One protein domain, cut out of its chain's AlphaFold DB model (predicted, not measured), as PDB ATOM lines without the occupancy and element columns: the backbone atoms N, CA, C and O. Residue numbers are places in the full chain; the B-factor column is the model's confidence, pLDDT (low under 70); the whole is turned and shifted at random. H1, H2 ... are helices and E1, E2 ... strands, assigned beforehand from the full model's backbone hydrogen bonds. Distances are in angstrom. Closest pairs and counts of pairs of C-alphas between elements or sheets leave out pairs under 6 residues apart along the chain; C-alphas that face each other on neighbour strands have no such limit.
ATOM      1  N   ARG A   4     164.619 185.070 152.201       92.25
ATOM      2  CA  ARG A   4     165.799 185.150 151.330       92.25
ATOM      3  C   ARG A   4     166.717 186.284 151.781       92.25
ATOM      4  O   ARG A   4     167.909 186.059 151.963       92.25
ATOM      5  N   ASP A   5     166.156 187.466 151.994       92.00
ATOM      6  CA  ASP A   5     166.889 188.659 152.410       92.00
ATOM      7  C   ASP A   5     167.510 188.473 153.803       92.00
ATOM      8  O   ASP A   5     168.659 188.846 154.012       92.00
ATOM      9  N   GLN A   6     166.810 187.797 154.724       90.62
ATOM     10  CA  GLN A   6     167.340 187.454 156.053       90.62
ATOM     11  C   GLN A   6     168.576 186.549 155.980       90.62
ATOM     12  O   GLN A   6     169.594 186.831 156.614       90.62
ATOM     13  N   LEU A   7     168.513 185.476 155.183       91.31
ATOM     14  CA  LEU A   7     169.664 184.594 154.974       91.31
ATOM     15  C   LEU A   7     170.814 185.339 154.293       91.31
ATOM     16  O   LEU A   7     171.970 185.186 154.689       91.31
ATOM     17  N   ARG A   8     170.501 186.168 153.293       93.62
ATOM     18  CA  ARG A   8     171.497 186.959 152.572       93.62
ATOM     19  C   ARG A   8     172.210 187.936 153.499       93.62
ATOM     20  O   ARG A   8     173.437 187.989 153.469       93.62
ATOM     21  N   GLU A   9     171.474 188.672 154.327       93.00
ATOM     22  CA  GLU A   9     172.040 189.648 155.260       93.00
ATOM     23  C   GLU A   9     172.952 188.962 156.281       93.00
ATOM     24  O   GLU A   9     174.089 189.396 156.476       93.00
ATOM     25  N   LYS A  10     172.493 187.847 156.868       91.81
ATOM     26  CA  LYS A  10     173.286 187.061 157.820       91.81
ATOM     27  C   LYS A  10     174.633 186.656 157.222       91.81
ATOM     28  O   LYS A  10     175.675 186.926 157.812       91.81
ATOM     29  N   VAL A  11     174.621 186.043 156.039       94.44
ATOM     30  CA  VAL A  11     175.861 185.548 155.430       94.44
ATOM     31  C   VAL A  11     176.725 186.686 154.884       94.44
ATOM     32  O   VAL A  11     177.946 186.583 154.891       94.44
ATOM     33  N   THR A  12     176.125 187.801 154.460       94.75
ATOM     34  CA  THR A  12     176.879 189.001 154.055       94.75
ATOM     35  C   THR A  12     177.701 189.555 155.213       94.75
ATOM     36  O   THR A  12     178.870 189.888 155.021       94.75
ATOM     37  N   LYS A  13     177.112 189.610 156.414       94.25
ATOM     38  CA  LYS A  13     177.808 190.037 157.633       94.25
ATOM     39  C   LYS A  13     178.980 189.112 157.965       94.25
ATOM     40  O   LYS A  13     180.069 189.606 158.221       94.25
ATOM     41  N   GLU A  14     178.783 187.795 157.890       93.12
ATOM     42  CA  GLU A  14     179.850 186.806 158.125       93.12
ATOM     43  C   GLU A  14     180.959 186.846 157.057       93.12
ATOM     44  O   GLU A  14     182.120 186.576 157.355       93.12
ATOM     45  N   LEU A  15     180.619 187.164 155.804       95.69
ATOM     46  CA  LEU A  15     181.575 187.206 154.698       95.69
ATOM     47  C   LEU A  15     182.533 188.402 154.791       95.69
ATOM     48  O   LEU A  15     183.668 188.281 154.336       95.69
ATOM     49  N   GLU A  16     182.101 189.531 155.364       95.88
ATOM     50  CA  GLU A  16     182.894 190.770 155.470       95.88
ATOM     51  C   GLU A  16     183.365 191.295 154.102       95.88
ATOM     52  O   GLU A  16     184.507 191.722 153.938       95.88
ATOM     53  N   LEU A  17     182.497 191.230 153.083       93.25
ATOM     54  CA  LEU A  17     182.864 191.449 151.674       93.25
ATOM     55  C   LEU A  17     183.599 192.777 151.411       93.25
ATOM     56  O   LEU A  17     184.455 192.840 150.537       93.25
ATOM     57  N   ASN A  18     183.316 193.812 152.201       94.38
ATOM     58  CA  ASN A  18     183.980 195.118 152.159       94.38
ATOM     59  C   ASN A  18     185.483 195.087 152.502       94.38
ATOM     60  O   ASN A  18     186.157 196.100 152.357       94.38
ATOM     61  N   LYS A  19     186.001 193.965 153.008       96.44
ATOM     62  CA  LYS A  19     187.426 193.750 153.290       96.44
ATOM     63  C   LYS A  19     188.170 193.091 152.129       96.44
ATOM     64  O   LYS A  19     189.381 192.926 152.221       96.44
ATOM     65  N   LEU A  20     187.475 192.667 151.073       96.62
ATOM     66  CA  LEU A  20     188.112 192.048 149.915       96.62
ATOM     67  C   LEU A  20     188.928 193.105 149.143       96.62
ATOM     68  O   LEU A  20     188.344 194.120 148.774       96.62
ATOM     69  N   PRO A  21     190.231 192.887 148.881       95.88
ATOM     70  CA  PRO A  21     191.012 193.811 148.057       95.88
ATOM     71  C   PRO A  21     190.483 193.896 146.616       95.88
ATOM     72  O   PRO A  21     190.003 192.897 146.076       95.88
ATOM     73  N   ASP A  22     190.606 195.067 145.987       93.00
ATOM     74  CA  ASP A  22     189.970 195.380 144.694       93.00
ATOM     75  C   ASP A  22     190.456 194.508 143.523       93.00
ATOM     76  O   ASP A  22     189.693 194.185 142.610       93.00
ATOM     77  N   ASP A  23     191.724 194.099 143.537       93.38
ATOM     78  CA  ASP A  23     192.346 193.242 142.521       93.38
ATOM     79  C   ASP A  23     192.182 191.737 142.814       93.38
ATOM     80  O   ASP A  23     192.653 190.883 142.051       93.38
ATOM     81  N   VAL A  24     191.493 191.387 143.904       96.62
ATOM     82  CA  VAL A  24     191.247 190.005 144.312       96.62
ATOM     83  C   VAL A  24     189.860 189.558 143.878       96.62
ATOM     84  O   VAL A  24     188.830 190.107 144.255       96.62
ATOM     85  N   SER A  25     189.818 188.448 143.146       96.50
ATOM     86  CA  SER A  25     188.566 187.824 142.720       96.50
ATOM     87  C   SER A  25     188.252 186.569 143.535       96.50
ATOM     88  O   SER A  25     189.121 185.730 143.777       96.50
ATOM     89  N   ILE A  26     186.991 186.398 143.939       97.06
ATOM     90  CA  ILE A  26     186.510 185.140 144.526       97.06
ATOM     91  C   ILE A  26     186.265 184.138 143.392       97.06
ATOM     92  O   ILE A  26     185.335 184.262 142.591       97.06
ATOM     93  N   SER A  27     187.099 183.101 143.338       95.38
ATOM     94  CA  SER A  27     186.969 182.023 142.353       95.38
ATOM     95  C   SER A  27     185.809 181.079 142.686       95.38
ATOM     96  O   SER A  27     185.089 180.634 141.788       95.38
ATOM     97  N   THR A  28     185.628 180.779 143.977       96.38
ATOM     98  CA  THR A  28     184.536 179.970 144.520       96.38
ATOM     99  C   THR A  28     184.480 180.087 146.043       96.38
ATOM    100  O   THR A  28     185.495 180.212 146.720       96.38
ATOM    101  N   MET A  29     183.283 179.918 146.580       97.88
ATOM    102  CA  MET A  29     182.967 179.691 147.979       97.88
ATOM    103  C   MET A  29     182.300 178.325 148.129       97.88
ATOM    104  O   MET A  29     181.653 177.816 147.203       97.88
ATOM    105  N   THR A  30     182.484 177.732 149.302       98.25
ATOM    106  CA  THR A  30     181.773 176.541 149.756       98.25
ATOM    107  C   THR A  30     180.852 176.933 150.893       98.25
ATOM    108  O   THR A  30     181.328 177.375 151.936       98.25
ATOM    109  N   PHE A  31     179.556 176.738 150.696       98.38
ATOM    110  CA  PHE A  31     178.537 176.934 151.715       98.38
ATOM    111  C   PHE A  31     178.164 175.590 152.327       98.38
ATOM    112  O   PHE A  31     178.129 174.568 151.635       98.38
ATOM    113  N   VAL A  32     177.876 175.603 153.619       98.44
ATOM    114  CA  VAL A  32     177.312 174.469 154.350       98.44
ATOM    115  C   VAL A  32     176.104 174.948 155.134       98.44
ATOM    116  O   VAL A  32     176.080 176.088 155.594       98.44
ATOM    117  N   CYS A  33     175.092 174.102 155.237       98.25
ATOM    118  CA  CYS A  33     173.922 174.321 156.073       98.25
ATOM    119  C   CYS A  33     173.272 172.984 156.420       98.25
ATOM    120  O   CYS A  33     173.627 171.948 155.859       98.25
ATOM    121  N   ASP A  34     172.296 173.019 157.314       97.69
ATOM    122  CA  ASP A  34     171.541 171.844 157.722       97.69
ATOM    123  C   ASP A  34     170.045 172.137 157.679       97.69
ATOM    124  O   ASP A  34     169.597 173.275 157.832       97.69
ATOM    125  N   ILE A  35     169.258 171.086 157.503       97.88
ATOM    126  CA  ILE A  35     167.808 171.116 157.633       97.88
ATOM    127  C   ILE A  35     167.360 169.837 158.338       97.88
ATOM    128  O   ILE A  35     167.934 168.775 158.133       97.88
ATOM    129  N   ASP A  36     166.350 169.940 159.196       97.38
ATOM    130  CA  ASP A  36     165.876 168.822 160.021       97.38
ATOM    131  C   ASP A  36     164.976 167.857 159.222       97.38
ATOM    132  O   ASP A  36     163.759 167.786 159.419       97.38
ATOM    133  N   ILE A  37     165.567 167.167 158.247       96.88
ATOM    134  CA  ILE A  37     164.888 166.245 157.333       96.88
ATOM    135  C   ILE A  37     165.812 165.084 156.963       96.88
ATOM    136  O   ILE A  37     167.031 165.239 156.923       96.88
ATOM    137  N   ILE A  38     165.235 163.932 156.623       97.75
ATOM    138  CA  ILE A  38     165.997 162.812 156.067       97.75
ATOM    139  C   ILE A  38     165.912 162.879 154.544       97.75
ATOM    140  O   ILE A  38     164.818 162.857 153.975       97.75
ATOM    141  N   PHE A  39     167.068 162.944 153.878       97.94
ATOM    142  CA  PHE A  39     167.155 162.849 152.419       97.94
ATOM    143  C   PHE A  39     167.253 161.384 151.991       97.94
ATOM    144  O   PHE A  39     168.212 160.690 152.336       97.94
ATOM    145  N   ASN A  40     166.315 160.924 151.164       96.94
ATOM    146  CA  ASN A  40     166.418 159.618 150.523       96.94
ATOM    147  C   ASN A  40     167.358 159.718 149.309       96.94
ATOM    148  O   ASN A  40     166.929 159.882 148.163       96.94
ATOM    149  N   CYS A  41     168.669 159.668 149.573       96.75
ATOM    150  CA  CYS A  41     169.715 159.854 148.563       96.75
ATOM    151  C   CYS A  41     169.601 158.875 147.387       96.75
ATOM    152  O   CYS A  41     169.886 159.255 146.252       96.75
ATOM    153  N   GLU A  42     169.171 157.638 147.641       95.44
ATOM    154  CA  GLU A  42     168.974 156.635 146.600       95.44
ATOM    155  C   GLU A  42     167.788 156.981 145.694       95.44
ATOM    156  O   GLU A  42     167.943 156.989 144.471       95.44
ATOM    157  N   ASN A  43     166.632 157.339 146.266       96.31
ATOM    158  CA  ASN A  43     165.471 157.752 145.477       96.31
ATOM    159  C   ASN A  43     165.768 159.015 144.665       96.31
ATOM    160  O   ASN A  43     165.445 159.066 143.478       96.31
ATOM    161  N   ILE A  44     166.441 160.004 145.266       97.19
ATOM    162  CA  ILE A  44     166.912 161.200 144.554       97.19
ATOM    163  C   ILE A  44     167.792 160.776 143.371       97.19
ATOM    164  O   ILE A  44     167.575 161.201 142.236       97.19
ATOM    165  N   ALA A  45     168.761 159.890 143.609       96.56
ATOM    166  CA  ALA A  45     169.685 159.448 142.578       96.56
ATOM    167  C   ALA A  45     169.021 158.698 141.425       96.56
ATOM    168  O   ALA A  45     169.407 158.918 140.275       96.56
ATOM    169  N   LYS A  46     168.028 157.854 141.712       95.25
ATOM    170  CA  LYS A  46     167.344 157.013 140.722       95.25
ATOM    171  C   LYS A  46     166.236 157.742 139.971       95.25
ATOM    172  O   LYS A  46     166.140 157.606 138.754       95.25
ATOM    173  N   TYR A  47     165.418 158.527 140.671       95.94
ATOM    174  CA  TYR A  47     164.118 158.958 140.148       95.94
ATOM    175  C   TYR A  47     163.977 160.471 139.954       95.94
ATOM    176  O   TYR A  47     163.068 160.899 139.242       95.94
ATOM    177  N   MET A  48     164.871 161.303 140.508       96.31
ATOM    178  CA  MET A  48     164.830 162.750 140.250       96.31
ATOM    179  C   MET A  48     165.049 163.026 138.753       96.31
ATOM    180  O   MET A  48     166.007 162.499 138.176       96.31
ATOM    181  N   PRO A  49     164.186 163.802 138.082       93.75
ATOM    182  CA  PRO A  49     164.385 164.124 136.677       93.75
ATOM    183  C   PRO A  49     165.609 165.026 136.503       93.75
ATOM    184  O   PRO A  49     165.900 165.874 137.346       93.75
ATOM    185  N   LEU A  50     166.320 164.854 135.391       95.44
ATOM    186  CA  LEU A  50     167.348 165.805 134.988       95.44
ATOM    187  C   LEU A  50     166.716 166.916 134.137       95.44
ATOM    188  O   LEU A  50     165.812 166.655 133.346       95.44
ATOM    189  N   ASN A  51     167.203 168.147 134.284       93.06
ATOM    190  CA  ASN A  51     166.728 169.336 133.583       93.06
ATOM    191  C   ASN A  51     167.917 170.252 133.248       93.06
ATOM    192  O   ASN A  51     168.732 170.552 134.120       93.06
ATOM    193  N   ILE A  52     167.999 170.732 132.003       91.12
ATOM    194  CA  ILE A  52     169.061 171.641 131.537       91.12
ATOM    195  C   ILE A  52     169.092 172.982 132.290       91.12
ATOM    196  O   ILE A  52     170.155 173.585 132.411       91.12
ATOM    197  N   LEU A  53     167.950 173.416 132.832       90.38
ATOM    198  CA  LEU A  53     167.806 174.629 133.645       90.38
ATOM    199  C   LEU A  53     167.745 174.340 135.156       90.38
ATOM    200  O   LEU A  53     167.456 175.238 135.937       90.38
ATOM    201  N   GLY A  54     168.002 173.098 135.571       93.69
ATOM    202  CA  GLY A  54     167.975 172.677 136.971       93.69
ATOM    203  C   GLY A  54     169.043 171.625 137.237       93.69
ATOM    204  O   GLY A  54     170.237 171.877 137.067       93.69
ATOM    205  N   VAL A  55     168.641 170.428 137.657       96.62
ATOM    206  CA  VAL A  55     169.586 169.344 137.950       96.62
ATOM    207  C   VAL A  55     170.123 168.729 136.657       96.62
ATOM    208  O   VAL A  55     169.430 167.992 135.967       96.62
ATOM    209  N   VAL A  56     171.390 168.980 136.341       96.38
ATOM    210  CA  VAL A  56     172.016 168.527 135.084       96.38
ATOM    211  C   VAL A  56     172.828 167.240 135.222       96.38
ATOM    212  O   VAL A  56     173.076 166.551 134.230       96.38
ATOM    213  N   ASN A  57     173.262 166.908 136.440       96.38
ATOM    214  CA  ASN A  57     173.995 165.678 136.734       96.38
ATOM    215  C   ASN A  57     173.769 165.236 138.185       96.38
ATOM    216  O   ASN A  57     173.810 166.059 139.096       96.38
ATOM    217  N   ILE A  58     173.622 163.929 138.384       96.62
ATOM    218  CA  ILE A  58     173.469 163.261 139.677       96.62
ATOM    219  C   ILE A  58     174.491 162.124 139.775       96.62
ATOM    220  O   ILE A  58     174.807 161.473 138.780       96.62
ATOM    221  N   SER A  59     175.043 161.890 140.963       95.06
ATOM    222  CA  SER A  59     175.956 160.783 141.250       95.06
ATOM    223  C   SER A  59     175.767 160.277 142.677       95.06
ATOM    224  O   SER A  59     175.804 161.059 143.632       95.06
ATOM    225  N   TYR A  60     175.593 158.964 142.811       95.12
ATOM    226  CA  TYR A  60     175.403 158.265 144.079       95.12
ATOM    227  C   TYR A  60     175.933 156.830 143.996       95.12
ATOM    228  O   TYR A  60     175.807 156.169 142.962       95.12
ATOM    229  N   GLY A  61     176.501 156.337 145.097       90.81
ATOM    230  CA  GLY A  61     176.969 154.957 145.189       90.81
ATOM    231  C   GLY A  61     178.155 154.651 144.267       90.81
ATOM    232  O   GLY A  61     179.119 155.422 144.176       90.81
ATOM    233  N   ARG A  62     178.125 153.478 143.625       86.62
ATOM    234  CA  ARG A  62     179.226 152.974 142.793       86.62
ATOM    235  C   ARG A  62     179.400 153.844 141.549       86.62
ATOM    236  O   ARG A  62     178.453 154.096 140.813       86.62
ATOM    237  N   HIS A  63     180.632 154.273 141.280       82.44
ATOM    238  CA  HIS A  63     180.927 155.044 140.072       82.44
ATOM    239  C   HIS A  63     180.658 154.212 138.809       82.44
ATOM    240  O   HIS A  63     181.141 153.086 138.706       82.44
ATOM    241  N   GLY A  64     179.935 154.795 137.851       81.19
ATOM    242  CA  GLY A  64     179.591 154.144 136.583       81.19
ATOM    243  C   GLY A  64     178.279 153.356 136.605       81.19
ATOM    244  O   GLY A  64     177.916 152.797 135.580       81.19
ATOM    245  N   ASP A  65     177.560 153.325 137.729       87.88
ATOM    246  CA  ASP A  65     176.196 152.796 137.762       87.88
ATOM    247  C   ASP A  65     175.251 153.757 137.023       87.88
ATOM    248  O   ASP A  65     175.050 154.892 137.464       87.88
ATOM    249  N   ASN A  66     174.686 153.308 135.901       89.06
ATOM    250  CA  ASN A  66     173.830 154.120 135.035       89.06
ATOM    251  C   ASN A  66     172.495 154.508 135.691       89.06
ATOM    252  O   ASN A  66     171.901 155.509 135.295       89.06
ATOM    253  N   MET A  67     172.033 153.764 136.701       89.88
ATOM    254  CA  MET A  67     170.774 154.059 137.390       89.88
ATOM    255  C   MET A  67     170.926 155.215 138.383       89.88
ATOM    256  O   MET A  67     169.999 155.998 138.568       89.88
ATOM    257  N   THR A  68     172.098 155.350 139.007       92.50
ATOM    258  CA  THR A  68     172.347 156.330 140.080       92.50
ATOM    259  C   THR A  68     173.367 157.412 139.710       92.50
ATOM    260  O   THR A  68     173.546 158.379 140.456       92.50
ATOM    261  N   ASN A  69     174.040 157.287 138.561       93.50
ATOM    262  CA  ASN A  69     174.970 158.276 138.015       93.50
ATOM    263  C   ASN A  69     174.489 158.758 136.644       93.50
ATOM    264  O   ASN A  69     174.955 158.296 135.602       93.50
ATOM    265  N   ARG A  70     173.562 159.714 136.649       94.81
ATOM    266  CA  ARG A  70     172.867 160.209 135.454       94.81
ATOM    267  C   ARG A  70     173.338 161.628 135.117       94.81
ATOM    268  O   ARG A  70     173.547 162.437 136.017       94.81
ATOM    269  N   SER A  71     173.527 161.952 133.837       94.12
ATOM    270  CA  SER A  71     174.003 163.274 133.389       94.12
ATOM    271  C   SER A  71     173.434 163.618 132.018       94.12
ATOM    272  O   SER A  71     173.552 162.803 131.109       94.12
ATOM    273  N   ILE A  87     183.138 154.041 148.144       76.50
ATOM    274  CA  ILE A  87     181.717 154.255 147.895       76.50
ATOM    275  C   ILE A  87     181.132 155.031 149.078       76.50
ATOM    276  O   ILE A  87     181.369 154.668 150.227       76.50
ATOM    277  N   PHE A  88     180.396 156.106 148.795       73.25
ATOM    278  CA  PHE A  88     179.780 156.971 149.801       73.25
ATOM    279  C   PHE A  88     178.260 156.926 149.644       73.25
ATOM    280  O   PHE A  88     177.696 157.659 148.835       73.25
ATOM    281  N   TYR A  89     177.608 156.040 150.396       82.94
ATOM    282  CA  TYR A  89     176.150 155.864 150.369       82.94
ATOM    283  C   TYR A  89     175.401 156.872 151.252       82.94
ATOM    284  O   TYR A  89     174.187 156.991 151.171       82.94
ATOM    285  N   ASN A  90     176.105 157.640 152.080       92.25
ATOM    286  CA  ASN A  90     175.482 158.611 152.978       92.25
ATOM    287  C   ASN A  90     175.137 159.947 152.304       92.25
ATOM    288  O   ASN A  90     174.618 160.833 152.980       92.25
ATOM    289  N   GLN A  91     175.456 160.121 151.016       95.69
ATOM    290  CA  GLN A  91     175.220 161.372 150.297       95.69
ATOM    291  C   GLN A  91     175.035 161.198 148.794       95.69
ATOM    292  O   GLN A  91     175.775 160.463 148.137       95.69
ATOM    293  N   VAL A  92     174.127 161.991 148.231       97.31
ATOM    294  CA  VAL A  92     173.971 162.183 146.785       97.31
ATOM    295  C   VAL A  92     174.657 163.480 146.360       97.31
ATOM    296  O   VAL A  92     174.570 164.499 147.042       97.31
ATOM    297  N   SER A  93     175.392 163.440 145.247       97.38
ATOM    298  CA  SER A  93     176.046 164.614 144.659       97.38
ATOM    299  C   SER A  93     175.310 165.056 143.395       97.38
ATOM    300  O   SER A  93     175.070 164.254 142.495       97.38
ATOM    301  N   LEU A  94     174.989 166.339 143.327       97.81
ATOM    302  CA  LEU A  94     174.161 167.000 142.327       97.81
ATOM    303  C   LEU A  94     174.960 168.131 141.677       97.81
ATOM    304  O   LEU A  94     175.775 168.780 142.330       97.81
ATOM    305  N   ALA A  95     174.714 168.392 140.401       97.62
ATOM    306  CA  ALA A  95     175.129 169.612 139.727       97.62
ATOM    307  C   ALA A  95     173.865 170.344 139.272       97.62
ATOM    308  O   ALA A  95     173.069 169.776 138.526       97.62
ATOM    309  N   VAL A  96     173.684 171.572 139.751       97.50
ATOM    310  CA  VAL A  96     172.448 172.350 139.632       97.50
ATOM    311  C   VAL A  96     172.744 173.650 138.891       97.50
ATOM    312  O   VAL A  96     173.607 174.427 139.301       97.50
ATOM    313  N   MET A  97     172.061 173.871 137.778       95.81
ATOM    314  CA  MET A  97     172.035 175.149 137.077       95.81
ATOM    315  C   MET A  97     171.090 176.089 137.821       95.81
ATOM    316  O   MET A  97     169.998 175.681 138.204       95.81
ATOM    317  N   VAL A  98     171.528 177.326 138.049       94.62
ATOM    318  CA  VAL A  98     170.752 178.330 138.786       94.62
ATOM    319  C   VAL A  98     170.793 179.674 138.064       94.62
ATOM    320  O   VAL A  98     171.823 179.986 137.469       94.62
ATOM    321  N   PRO A  99     169.727 180.491 138.131       88.94
ATOM    322  CA  PRO A  99     169.653 181.751 137.388       88.94
ATOM    323  C   PRO A  99     170.747 182.763 137.751       88.94
ATOM    324  O   PRO A  99     171.261 183.442 136.870       88.94
ATOM    325  N   SER A 100     171.159 182.844 139.022       91.25
ATOM    326  CA  SER A 100     172.232 183.756 139.462       91.25
ATOM    327  C   SER A 100     173.639 183.357 139.014       91.25
ATOM    328  O   SER A 100     174.617 183.999 139.411       91.25
ATOM    329  N   LYS A 101     173.786 182.278 138.241       91.00
ATOM    330  CA  LYS A 101     175.083 181.773 137.806       91.00
ATOM    331  C   LYS A 101     175.064 181.434 136.323       91.00
ATOM    332  O   LYS A 101     174.244 180.646 135.864       91.00
ATOM    333  N   ASP A 102     176.047 181.961 135.598       79.69
ATOM    334  CA  ASP A 102     176.291 181.602 134.199       79.69
ATOM    335  C   ASP A 102     176.488 180.092 134.021       79.69
ATOM    336  O   ASP A 102     176.709 179.391 135.001       79.69
ATOM    337  N   LYS A 103     176.508 179.640 132.754       81.38
ATOM    338  CA  LYS A 103     176.742 178.310 132.119       81.38
ATOM    339  C   LYS A 103     177.406 177.141 132.900       81.38
ATOM    340  O   LYS A 103     177.468 176.034 132.371       81.38
ATOM    341  N   LYS A 104     177.955 177.334 134.099       91.75
ATOM    342  CA  LYS A 104     178.504 176.326 135.009       91.75
ATOM    343  C   LYS A 104     177.577 176.073 136.213       91.75
ATOM    344  O   LYS A 104     177.293 177.007 136.963       91.75
ATOM    345  N   PRO A 105     177.252 174.810 136.524       95.50
ATOM    346  CA  PRO A 105     176.395 174.475 137.657       95.50
ATOM    347  C   PRO A 105     177.063 174.754 139.012       95.50
ATOM    348  O   PRO A 105     178.294 174.803 139.130       95.50
ATOM    349  N   VAL A 106     176.257 174.928 140.056       97.69
ATOM    350  CA  VAL A 106     176.657 174.769 141.462       97.69
ATOM    351  C   VAL A 106     176.656 173.277 141.784       97.69
ATOM    352  O   VAL A 106     175.726 172.562 141.420       97.69
ATOM    353  N   ASN A 107     177.701 172.782 142.445       98.00
ATOM    354  CA  ASN A 107     177.688 171.404 142.925       98.00
ATOM    355  C   ASN A 107     177.047 171.384 144.306       98.00
ATOM    356  O   ASN A 107     177.518 172.085 145.198       98.00
ATOM    357  N   MET A 108     176.030 170.558 144.496       98.38
ATOM    358  CA  MET A 108     175.391 170.344 145.785       98.38
ATOM    359  C   MET A 108     175.615 168.905 146.245       98.38
ATOM    360  O   MET A 108     175.609 167.971 145.446       98.38
ATOM    361  N   LYS A 109     175.808 168.705 147.542       98.31
ATOM    362  CA  LYS A 109     175.746 167.403 148.197       98.31
ATOM    363  C   LYS A 109     174.641 167.450 149.232       98.31
ATOM    364  O   LYS A 109     174.627 168.363 150.053       98.31
ATOM    365  N   LEU A 110     173.757 166.465 149.177       98.44
ATOM    366  CA  LEU A 110     172.745 166.223 150.196       98.44
ATOM    367  C   LEU A 110     173.156 164.971 150.956       98.44
ATOM    368  O   LEU A 110     173.396 163.934 150.333       98.44
ATOM    369  N   PHE A 111     173.262 165.079 152.273       98.25
ATOM    370  CA  PHE A 111     173.608 163.974 153.156       98.25
ATOM    371  C   PHE A 111     172.344 163.428 153.808       98.25
ATOM    372  O   PHE A 111     171.476 164.194 154.190       98.25
ATOM    373  N   THR A 112     172.237 162.112 153.967       97.62
ATOM    374  CA  THR A 112     171.047 161.437 154.536       97.62
ATOM    375  C   THR A 112     170.503 162.064 155.829       97.62
ATOM    376  O   THR A 112     169.297 162.058 156.033       97.62
ATOM    377  N   ASN A 113     171.369 162.653 156.657       97.25
ATOM    378  CA  ASN A 113     171.051 163.307 157.929       97.25
ATOM    379  C   ASN A 113     170.498 164.746 157.818       97.25
ATOM    380  O   ASN A 113     170.322 165.391 158.847       97.25
ATOM    381  N   GLY A 114     170.312 165.280 156.609       97.81
ATOM    382  CA  GLY A 114     169.819 166.643 156.410       97.81
ATOM    383  C   GLY A 114     170.905 167.706 156.218       97.81
ATOM    384  O   GLY A 114     170.583 168.852 155.907       97.81
ATOM    385  N   SER A 115     172.190 167.350 156.333       98.25
ATOM    386  CA  SER A 115     173.284 168.272 156.012       98.25
ATOM    387  C   SER A 115     173.367 168.527 154.504       98.25
ATOM    388  O   SER A 115     173.160 167.634 153.675       98.25
ATOM    389  N   ILE A 116     173.708 169.759 154.137       98.62
ATOM    390  CA  ILE A 116     173.799 170.239 152.760       98.62
ATOM    391  C   ILE A 116     175.140 170.948 152.572       98.62
ATOM    392  O   ILE A 116     175.532 171.807 153.359       98.62
ATOM    393  N   GLN A 117     175.841 170.625 151.488       98.50
ATOM    394  CA  GLN A 117     177.047 171.339 151.069       98.50
ATOM    395  C   GLN A 117     176.884 171.845 149.639       98.50
ATOM    396  O   GLN A 117     176.456 171.098 148.764       98.50
ATOM    397  N   MET A 118     177.284 173.086 149.379       98.38
ATOM    398  CA  MET A 118     177.252 173.709 148.056       98.38
ATOM    399  C   MET A 118     178.631 174.268 147.708       98.38
ATOM    400  O   MET A 118     179.185 175.055 148.467       98.38
ATOM    401  N   THR A 119     179.195 173.881 146.564       97.62
ATOM    402  CA  THR A 119     180.488 174.378 146.065       97.62
ATOM    403  C   THR A 119     180.358 174.961 144.664       97.62
ATOM    404  O   THR A 119     179.434 174.656 143.904       97.62
ATOM    405  N   GLY A 120     181.320 175.798 144.284       95.94
ATOM    406  CA  GLY A 120     181.287 176.517 143.015       95.94
ATOM    407  C   GLY A 120     180.490 177.819 143.083       95.94
ATOM    408  O   GLY A 120     180.243 178.400 142.031       95.94
ATOM    409  N   CYS A 121     180.055 178.276 144.254       96.75
ATOM    410  CA  CYS A 121     179.312 179.529 144.398       96.75
ATOM    411  C   CYS A 121     180.275 180.719 144.324       96.75
ATOM    412  O   CYS A 121     181.230 180.758 145.086       96.75
ATOM    413  N   LYS A 122     180.058 181.692 143.437       94.88
ATOM    414  CA  LYS A 122     180.842 182.944 143.427       94.88
ATOM    415  C   LYS A 122     180.184 184.052 144.237       94.88
ATOM    416  O   LYS A 122     180.864 184.958 144.698       94.88
ATOM    417  N   THR A 123     178.873 183.959 144.415       94.94
ATOM    418  CA  THR A 123     178.060 184.897 145.188       94.94
ATOM    419  C   THR A 123     177.208 184.136 146.200       94.94
ATOM    420  O   THR A 123     177.033 182.918 146.096       94.94
ATOM    421  N   ILE A 124     176.659 184.857 147.179       95.94
ATOM    422  CA  ILE A 124     175.698 184.306 148.148       95.94
ATOM    423  C   ILE A 124     174.414 183.864 147.430       95.94
ATOM    424  O   ILE A 124     173.873 182.799 147.728       95.94
ATOM    425  N   ASP A 125     173.975 184.627 146.424       95.88
ATOM    426  CA  ASP A 125     172.783 184.312 145.630       95.88
ATOM    427  C   ASP A 125     172.896 182.965 144.909       95.88
ATOM    428  O   ASP A 125     171.906 182.244 144.821       95.88
ATOM    429  N   ASN A 126     174.102 182.550 144.495       96.88
ATOM    430  CA  ASN A 126     174.298 181.211 143.933       96.88
ATOM    431  C   ASN A 126     173.884 180.110 144.913       96.88
ATOM    432  O   ASN A 126     173.261 179.136 144.497       96.88
ATOM    433  N   ALA A 127     174.218 180.241 146.198       97.12
ATOM    434  CA  ALA A 127     173.844 179.255 147.207       97.12
ATOM    435  C   ALA A 127     172.336 179.294 147.494       97.12
ATOM    436  O   ALA A 127     171.689 178.248 147.503       97.12
ATOM    437  N   ILE A 128     171.766 180.492 147.669       96.88
ATOM    438  CA  ILE A 128     170.337 180.656 147.968       96.88
ATOM    439  C   ILE A 128     169.470 180.133 146.819       96.88
ATOM    440  O   ILE A 128     168.552 179.351 147.061       96.88
ATOM    441  N   ASP A 129     169.778 180.497 145.574       96.81
ATOM    442  CA  ASP A 129     169.036 180.001 144.413       96.81
ATOM    443  C   ASP A 129     169.163 178.485 144.281       96.81
ATOM    444  O   ASP A 129     168.181 177.820 143.968       96.81
ATOM    445  N   THR A 130     170.336 177.915 144.588       97.62
ATOM    446  CA  THR A 130     170.508 176.456 144.564       97.62
ATOM    447  C   THR A 130     169.601 175.780 145.590       97.62
ATOM    448  O   THR A 130     168.978 174.773 145.262       97.62
ATOM    449  N   LEU A 131     169.485 176.328 146.806       97.81
ATOM    450  CA  LEU A 131     168.558 175.813 147.820       97.81
ATOM    451  C   LEU A 131     167.106 175.895 147.345       97.81
ATOM    452  O   LEU A 131     166.388 174.906 147.451       97.81
ATOM    453  N   ILE A 132     166.688 177.034 146.785       96.31
ATOM    454  CA  ILE A 132     165.325 177.230 146.269       96.31
ATOM    455  C   ILE A 132     165.025 176.216 145.160       96.31
ATOM    456  O   ILE A 132     164.071 175.450 145.277       96.31
ATOM    457  N   THR A 133     165.860 176.166 144.118       96.56
ATOM    458  CA  THR A 133     165.692 175.238 142.992       96.56
ATOM    459  C   THR A 133     165.634 173.794 143.476       96.56
ATOM    460  O   THR A 133     164.763 173.035 143.059       96.56
ATOM    461  N   MET A 134     166.522 173.404 144.393       97.38
ATOM    462  CA  MET A 134     166.545 172.038 144.902       97.38
ATOM    463  C   MET A 134     165.351 171.714 145.790       97.38
ATOM    464  O   MET A 134     164.842 170.602 145.704       97.38
ATOM    465  N   PHE A 135     164.867 172.645 146.611       97.12
ATOM    466  CA  PHE A 135     163.679 172.414 147.436       97.12
ATOM    467  C   PHE A 135     162.435 172.197 146.577       97.12
ATOM    468  O   PHE A 135     161.649 171.304 146.883       97.12
ATOM    469  N   GLU A 136     162.290 172.924 145.469       95.44
ATOM    470  CA  GLU A 136     161.201 172.686 144.515       95.44
ATOM    471  C   GLU A 136     161.315 171.326 143.813       95.44
ATOM    472  O   GLU A 136     160.316 170.625 143.656       95.44
ATOM    473  N   GLU A 137     162.522 170.886 143.444       95.81
ATOM    474  CA  GLU A 137     162.715 169.542 142.877       95.81
ATOM    475  C   GLU A 137     162.456 168.425 143.899       95.81
ATOM    476  O   GLU A 137     161.889 167.389 143.555       95.81
ATOM    477  N   LEU A 138     162.833 168.632 145.162       96.94
ATOM    478  CA  LEU A 138     162.683 167.651 146.240       96.94
ATOM    479  C   LEU A 138     161.234 167.486 146.724       96.94
ATOM    480  O   LEU A 138     160.901 166.432 147.264       96.94
ATOM    481  N   LYS A 139     160.372 168.489 146.518       95.38
ATOM    482  CA  LYS A 139     158.930 168.403 146.812       95.38
ATOM    483  C   LYS A 139     158.172 167.496 145.841       95.38
ATOM    484  O   LYS A 139     157.066 167.064 146.154       95.38
ATOM    485  N   LYS A 140     158.728 167.223 144.658       92.25
ATOM    486  CA  LYS A 140     158.057 166.409 143.638       92.25
ATOM    487  C   LYS A 140     158.018 164.950 144.082       92.25
ATOM    488  O   LYS A 140     159.055 164.359 144.370       92.25
ATOM    489  N   VAL A 141     156.832 164.351 144.053       82.38
ATOM    490  CA  VAL A 141     156.660 162.914 144.291       82.38
ATOM    491  C   VAL A 141     156.775 162.171 142.959       82.38
ATOM    492  O   VAL A 141     156.236 162.592 141.933       82.38
ATOM    493  N   LYS A 142     157.528 161.072 142.964       89.94
ATOM    494  CA  LYS A 142     157.601 160.104 141.865       89.94
ATOM    495  C   LYS A 142     157.059 158.775 142.354       89.94
ATOM    496  O   LYS A 142     157.164 158.485 143.537       89.94
ATOM    497  N   ALA A 143     156.527 157.969 141.450       87.88
ATOM    498  CA  ALA A 143     156.081 156.622 141.762       87.88
ATOM    499  C   ALA A 143     156.513 155.654 140.661       87.88
ATOM    500  O   ALA A 143     156.735 156.061 139.516       87.88
ATOM    501  N   VAL A 144     156.656 154.386 141.022       85.88
ATOM    502  CA  VAL A 144     156.947 153.284 140.101       85.88
ATOM    503  C   VAL A 144     155.853 152.235 140.222       85.88
ATOM    504  O   VAL A 144     155.339 151.995 141.310       85.88
ATOM    505  N   ILE A 145     155.494 151.605 139.108       87.69
ATOM    506  CA  ILE A 145     154.554 150.484 139.122       87.69
ATOM    507  C   ILE A 145     155.343 149.230 139.488       87.69
ATOM    508  O   ILE A 145     156.273 148.843 138.778       87.69
ATOM    509  N   ASN A 146     154.982 148.602 140.602       85.94
ATOM    510  CA  ASN A 146     155.466 147.286 140.971       85.94
ATOM    511  C   ASN A 146     154.574 146.242 140.288       85.94
ATOM    512  O   ASN A 146     153.460 145.986 140.740       85.94
ATOM    513  N   TYR A 147     155.049 145.667 139.182       85.94
ATOM    514  CA  TYR A 147     154.274 144.705 138.393       85.94
ATOM    515  C   TYR A 147     153.991 143.397 139.140       85.94
ATOM    516  O   TYR A 147     152.916 142.831 138.953       85.94
ATOM    517  N   ASP A 148     154.896 142.966 140.023       85.69
ATOM    518  CA  ASP A 148     154.727 141.736 140.807       85.69
ATOM    519  C   ASP A 148     153.585 141.881 141.817       85.69
ATOM    520  O   ASP A 148     152.782 140.970 142.005       85.69
ATOM    521  N   LYS A 149     153.480 143.063 142.437       86.94
ATOM    522  CA  LYS A 149     152.422 143.392 143.402       86.94
ATOM    523  C   LYS A 149     151.186 144.032 142.767       86.94
ATOM    524  O   LYS A 149     150.165 144.147 143.428       86.94
ATOM    525  N   LYS A 150     151.266 144.439 141.495       87.69
ATOM    526  CA  LYS A 150     150.264 145.264 140.786       87.69
ATOM    527  C   LYS A 150     149.901 146.551 141.540       87.69
ATOM    528  O   LYS A 150     148.759 146.998 141.509       87.69
ATOM    529  N   GLU A 151     150.888 147.164 142.186       92.44
ATOM    530  CA  GLU A 151     150.714 148.344 143.040       92.44
ATOM    531  C   GLU A 151     151.578 149.514 142.561       92.44
ATOM    532  O   GLU A 151     152.640 149.329 141.963       92.44
ATOM    533  N   ILE A 152     151.130 150.736 142.848       90.00
ATOM    534  CA  ILE A 152     151.916 151.953 142.637       90.00
ATOM    535  C   ILE A 152     152.708 152.223 143.917       90.00
ATOM    536  O   ILE A 152     152.126 152.450 144.973       90.00
ATOM    537  N   GLU A 153     154.035 152.219 143.821       91.38
ATOM    538  CA  GLU A 153     154.926 152.503 144.944       91.38
ATOM    539  C   GLU A 153     155.508 153.914 144.814       91.38
ATOM    540  O   GLU A 153     156.286 154.205 143.897       91.38
ATOM    541  N   GLU A 154     155.157 154.798 145.746       92.50
ATOM    542  CA  GLU A 154     155.752 156.128 145.824       92.50
ATOM    543  C   GLU A 154     157.233 156.062 146.218       92.50
ATOM    544  O   GLU A 154     157.673 155.276 147.055       92.50
ATOM    545  N   LYS A 155     158.026 156.937 145.609       94.12
ATOM    546  CA  LYS A 155     159.462 157.097 145.826       94.12
ATOM    547  C   LYS A 155     159.730 158.524 146.303       94.12
ATOM    548  O   LYS A 155     160.239 159.340 145.529       94.12
ATOM    549  N   PRO A 156     159.384 158.852 147.562       95.06
ATOM    550  CA  PRO A 156     159.630 160.176 148.112       95.06
ATOM    551  C   PRO A 156     161.132 160.463 148.170       95.06
ATOM    552  O   PRO A 156     161.954 159.572 148.417       95.06
ATOM    553  N   PHE A 157     161.498 161.724 147.944       97.38
ATOM    554  CA  PHE A 157     162.886 162.187 148.026       97.38
ATOM    555  C   PHE A 157     163.296 162.606 149.432       97.38
ATOM    556  O   PHE A 157     164.487 162.616 149.753       97.38
ATOM    557  N   VAL A 158     162.322 162.942 150.271       97.38
ATOM    558  CA  VAL A 158     162.532 163.427 151.629       97.38
ATOM    559  C   VAL A 158     161.508 162.835 152.586       97.38
ATOM    560  O   VAL A 158     160.443 162.405 152.149       97.38
ATOM    561  N   SER A 159     161.811 162.843 153.883       96.56
ATOM    562  CA  SER A 159     160.879 162.373 154.917       96.56
ATOM    563  C   SER A 159     159.665 163.283 155.132       96.56
ATOM    564  O   SER A 159     158.626 162.788 155.549       96.56
ATOM    565  N   ASP A 160     159.782 164.595 154.887       96.38
ATOM    566  CA  ASP A 160     158.695 165.562 155.109       96.38
ATOM    567  C   ASP A 160     158.822 166.803 154.205       96.38
ATOM    568  O   ASP A 160     159.601 167.725 154.463       96.38
ATOM    569  N   VAL A 161     158.015 166.862 153.144       96.25
ATOM    570  CA  VAL A 161     158.033 167.968 152.169       96.25
ATOM    571  C   VAL A 161     157.666 169.327 152.774       96.25
ATOM    572  O   VAL A 161     158.093 170.359 152.252       96.25
ATOM    573  N   THR A 162     156.920 169.362 153.883       96.06
ATOM    574  CA  THR A 162     156.484 170.617 154.518       96.06
ATOM    575  C   THR A 162     157.652 171.375 155.145       96.06
ATOM    576  O   THR A 162     157.609 172.607 155.263       96.06
ATOM    577  N   LYS A 163     158.729 170.649 155.481       96.19
ATOM    578  CA  LYS A 163     159.950 171.222 156.035       96.19
ATOM    579  C   LYS A 163     160.833 171.896 154.987       96.19
ATOM    580  O   LYS A 163     161.650 172.715 155.392       96.19
ATOM    581  N   LEU A 164     160.665 171.634 153.684       96.50
ATOM    582  CA  LEU A 164     161.477 172.202 152.590       96.50
ATOM    583  C   LEU A 164     161.185 173.696 152.347       96.50
ATOM    584  O   LEU A 164     160.613 174.101 151.331       96.50
ATOM    585  N   LYS A 165     161.581 174.527 153.312       95.81
ATOM    586  CA  LYS A 165     161.430 175.984 153.330       95.81
ATOM    587  C   LYS A 165     162.748 176.619 153.747       95.81
ATOM    588  O   LYS A 165     163.428 176.108 154.634       95.81
ATOM    589  N   LEU A 166     163.084 177.765 153.156       95.62
ATOM    590  CA  LEU A 166     164.295 178.511 153.526       95.62
ATOM    591  C   LEU A 166     164.323 178.888 155.014       95.62
ATOM    592  O   LEU A 166     165.392 178.900 155.612       95.62
ATOM    593  N   SER A 167     163.157 179.118 155.624       94.75
ATOM    594  CA  SER A 167     163.024 179.439 157.054       94.75
ATOM    595  C   SER A 167     163.504 178.318 157.975       94.75
ATOM    596  O   SER A 167     163.804 178.569 159.135       94.75
ATOM    597  N   ASN A 168     163.569 177.085 157.466       96.25
ATOM    598  CA  ASN A 168     163.974 175.908 158.229       96.25
ATOM    599  C   ASN A 168     165.464 175.577 158.051       96.25
ATOM    600  O   ASN A 168     165.944 174.606 158.638       96.25
ATOM    601  N   ILE A 169     166.193 176.363 157.249       96.81
ATOM    602  CA  ILE A 169     167.642 176.242 157.108       96.81
ATOM    603  C   ILE A 169     168.319 176.680 158.405       96.81
ATOM    604  O   ILE A 169     168.120 177.791 158.898       96.81
ATOM    605  N   LYS A 170     169.188 175.815 158.917       95.75
ATOM    606  CA  LYS A 170     170.045 176.048 160.078       95.75
ATOM    607  C   LYS A 170     171.498 176.166 159.622       95.75
ATOM    608  O   LYS A 170     171.883 175.623 158.589       95.75
ATOM    609  N   ASN A 171     172.306 176.882 160.402       94.56
ATOM    610  CA  ASN A 171     173.771 176.919 160.271       94.56
ATOM    611  C   ASN A 171     174.323 177.267 158.875       94.56
ATOM    612  O   ASN A 171     175.440 176.865 158.545       94.56
ATOM    613  N   LEU A 172     173.576 178.024 158.058       96.25
ATOM    614  CA  LEU A 172     174.096 178.505 156.778       96.25
ATOM    615  C   LEU A 172     175.327 179.376 157.017       96.25
ATOM    616  O   LEU A 172     175.210 180.438 157.620       96.25
ATOM    617  N   SER A 173     176.472 178.892 156.547       95.62
ATOM    618  CA  SER A 173     177.780 179.506 156.759       95.62
ATOM    619  C   SER A 173     178.743 179.165 155.619       95.62
ATOM    620  O   SER A 173     178.531 178.226 154.840       95.62
ATOM    621  N   ILE A 174     179.823 179.937 155.513       97.50
ATOM    622  CA  ILE A 174     180.890 179.709 154.535       97.50
ATOM    623  C   ILE A 174     181.969 178.823 155.166       97.50
ATOM    624  O   ILE A 174     182.642 179.192 156.128       97.50
ATOM    625  N   ALA A 175     182.178 177.637 154.598       97.00
ATOM    626  CA  ALA A 175     183.203 176.704 155.061       97.00
ATOM    627  C   ALA A 175     184.595 177.021 154.484       97.00
ATOM    628  O   ALA A 175     185.615 176.776 155.142       97.00
ATOM    629  N   MET A 176     184.637 177.530 153.247       96.81
ATOM    630  CA  MET A 176     185.870 177.806 152.508       96.81
ATOM    631  C   MET A 176     185.653 178.858 151.415       96.81
ATOM    632  O   MET A 176     184.703 178.753 150.642       96.81
ATOM    633  N   ILE A 177     186.592 179.791 151.296       98.19
ATOM    634  CA  ILE A 177     186.742 180.742 150.199       98.19
ATOM    635  C   ILE A 177     188.044 180.418 149.471       98.19
ATOM    636  O   ILE A 177     189.092 180.238 150.099       98.19
TER     637      ILE A 177
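This is residues 4 to 71 and 87 to 177 of the 283 residues of an uncharacterized protein of viral metagenome (UniProt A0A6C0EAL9). One twisted sheet of six strands makes a wall with three helices over one face: H3 slantwise over E4 and E5, H1 over the edge strand E8, and H2 near the other edge. A small hairpin of E6 and E7 reaches away from this body as an arm at one end, and the loop of residues 16 to 24 sticks out at the other. The printed part has 159 residues, with three named helices and eight named strands in the order H1 E1 H2 E2 E3 E4 E5 H3 E6 E7 E8; the class is mixed, helices and strands. The large sheet runs E2 E3 E4 E5 E1 E8, all antiparallel. The whole is compact, with a radius of gyration of the C-alphas of 16.8 A, and spans 64 by 32 by 27 A.

E3, residues 91 to 96, E4, residues 106 to 111, and E5, residues 115 to 121, are a meander, each strand the antiparallel neighbour of the one before; N 94 and O 108 at 2.7 A and N 109 and O 117 at 2.8 A are within hydrogen-bond range. So are N 59 and O 93, 2.8 A, between edge strand E2, residues 55 to 59, and E3. E1, residues 25 to 34, has neighbours E5, with N 31 and O 118 at 2.8 A, and edge strand E8, residues 170 to 177, with N 30 and O 176 at 2.8 A. H1, residues 4 to 15, H2, residues 41 to 47, and H3, residues 124 to 138, are on the same face, two layers, helices over a sheet. H3 has a height over the sheet of 8.1 A; its closest C-alphas to E5 are those of Ala 127 and Cys 121, 6.2 A. With residues 124 to 128 alone it touches H1, Arg 8 to Ile 124 being the closest C-alphas at 6.7 A, at a steep tilt of 43 degrees, opposite ways. H2 is only just over E2 and E3, with 3 C-alphas on each. In the three helices every O i to N i+4 pair is within hydrogen-bond range. The hairpin of E6, residues 143 to 146, and E7, residues 151 to 154, has N 144 and O 153 at 2.9 A; both strands are apart from H2.

H1 begins at C-alpha 4, (165.799, 185.150, 151.330), and is 16.3 A long. E1 is 27.8 A long, H3 21.2 A and E8 20.0 A, ending at C-alpha 177, (186.742, 180.742, 150.199).

The C-alphas farthest apart, of Asp 22 and Asp 148, are 64.3 A apart. Residues 72 to 86 are not printed; C-alphas 71 and 87 are 18.7 A apart across the cut. The link from E7 to E8 is long, 15 residues. The mean pLDDT of the printed part is 94.2, and no printed residue is under 70.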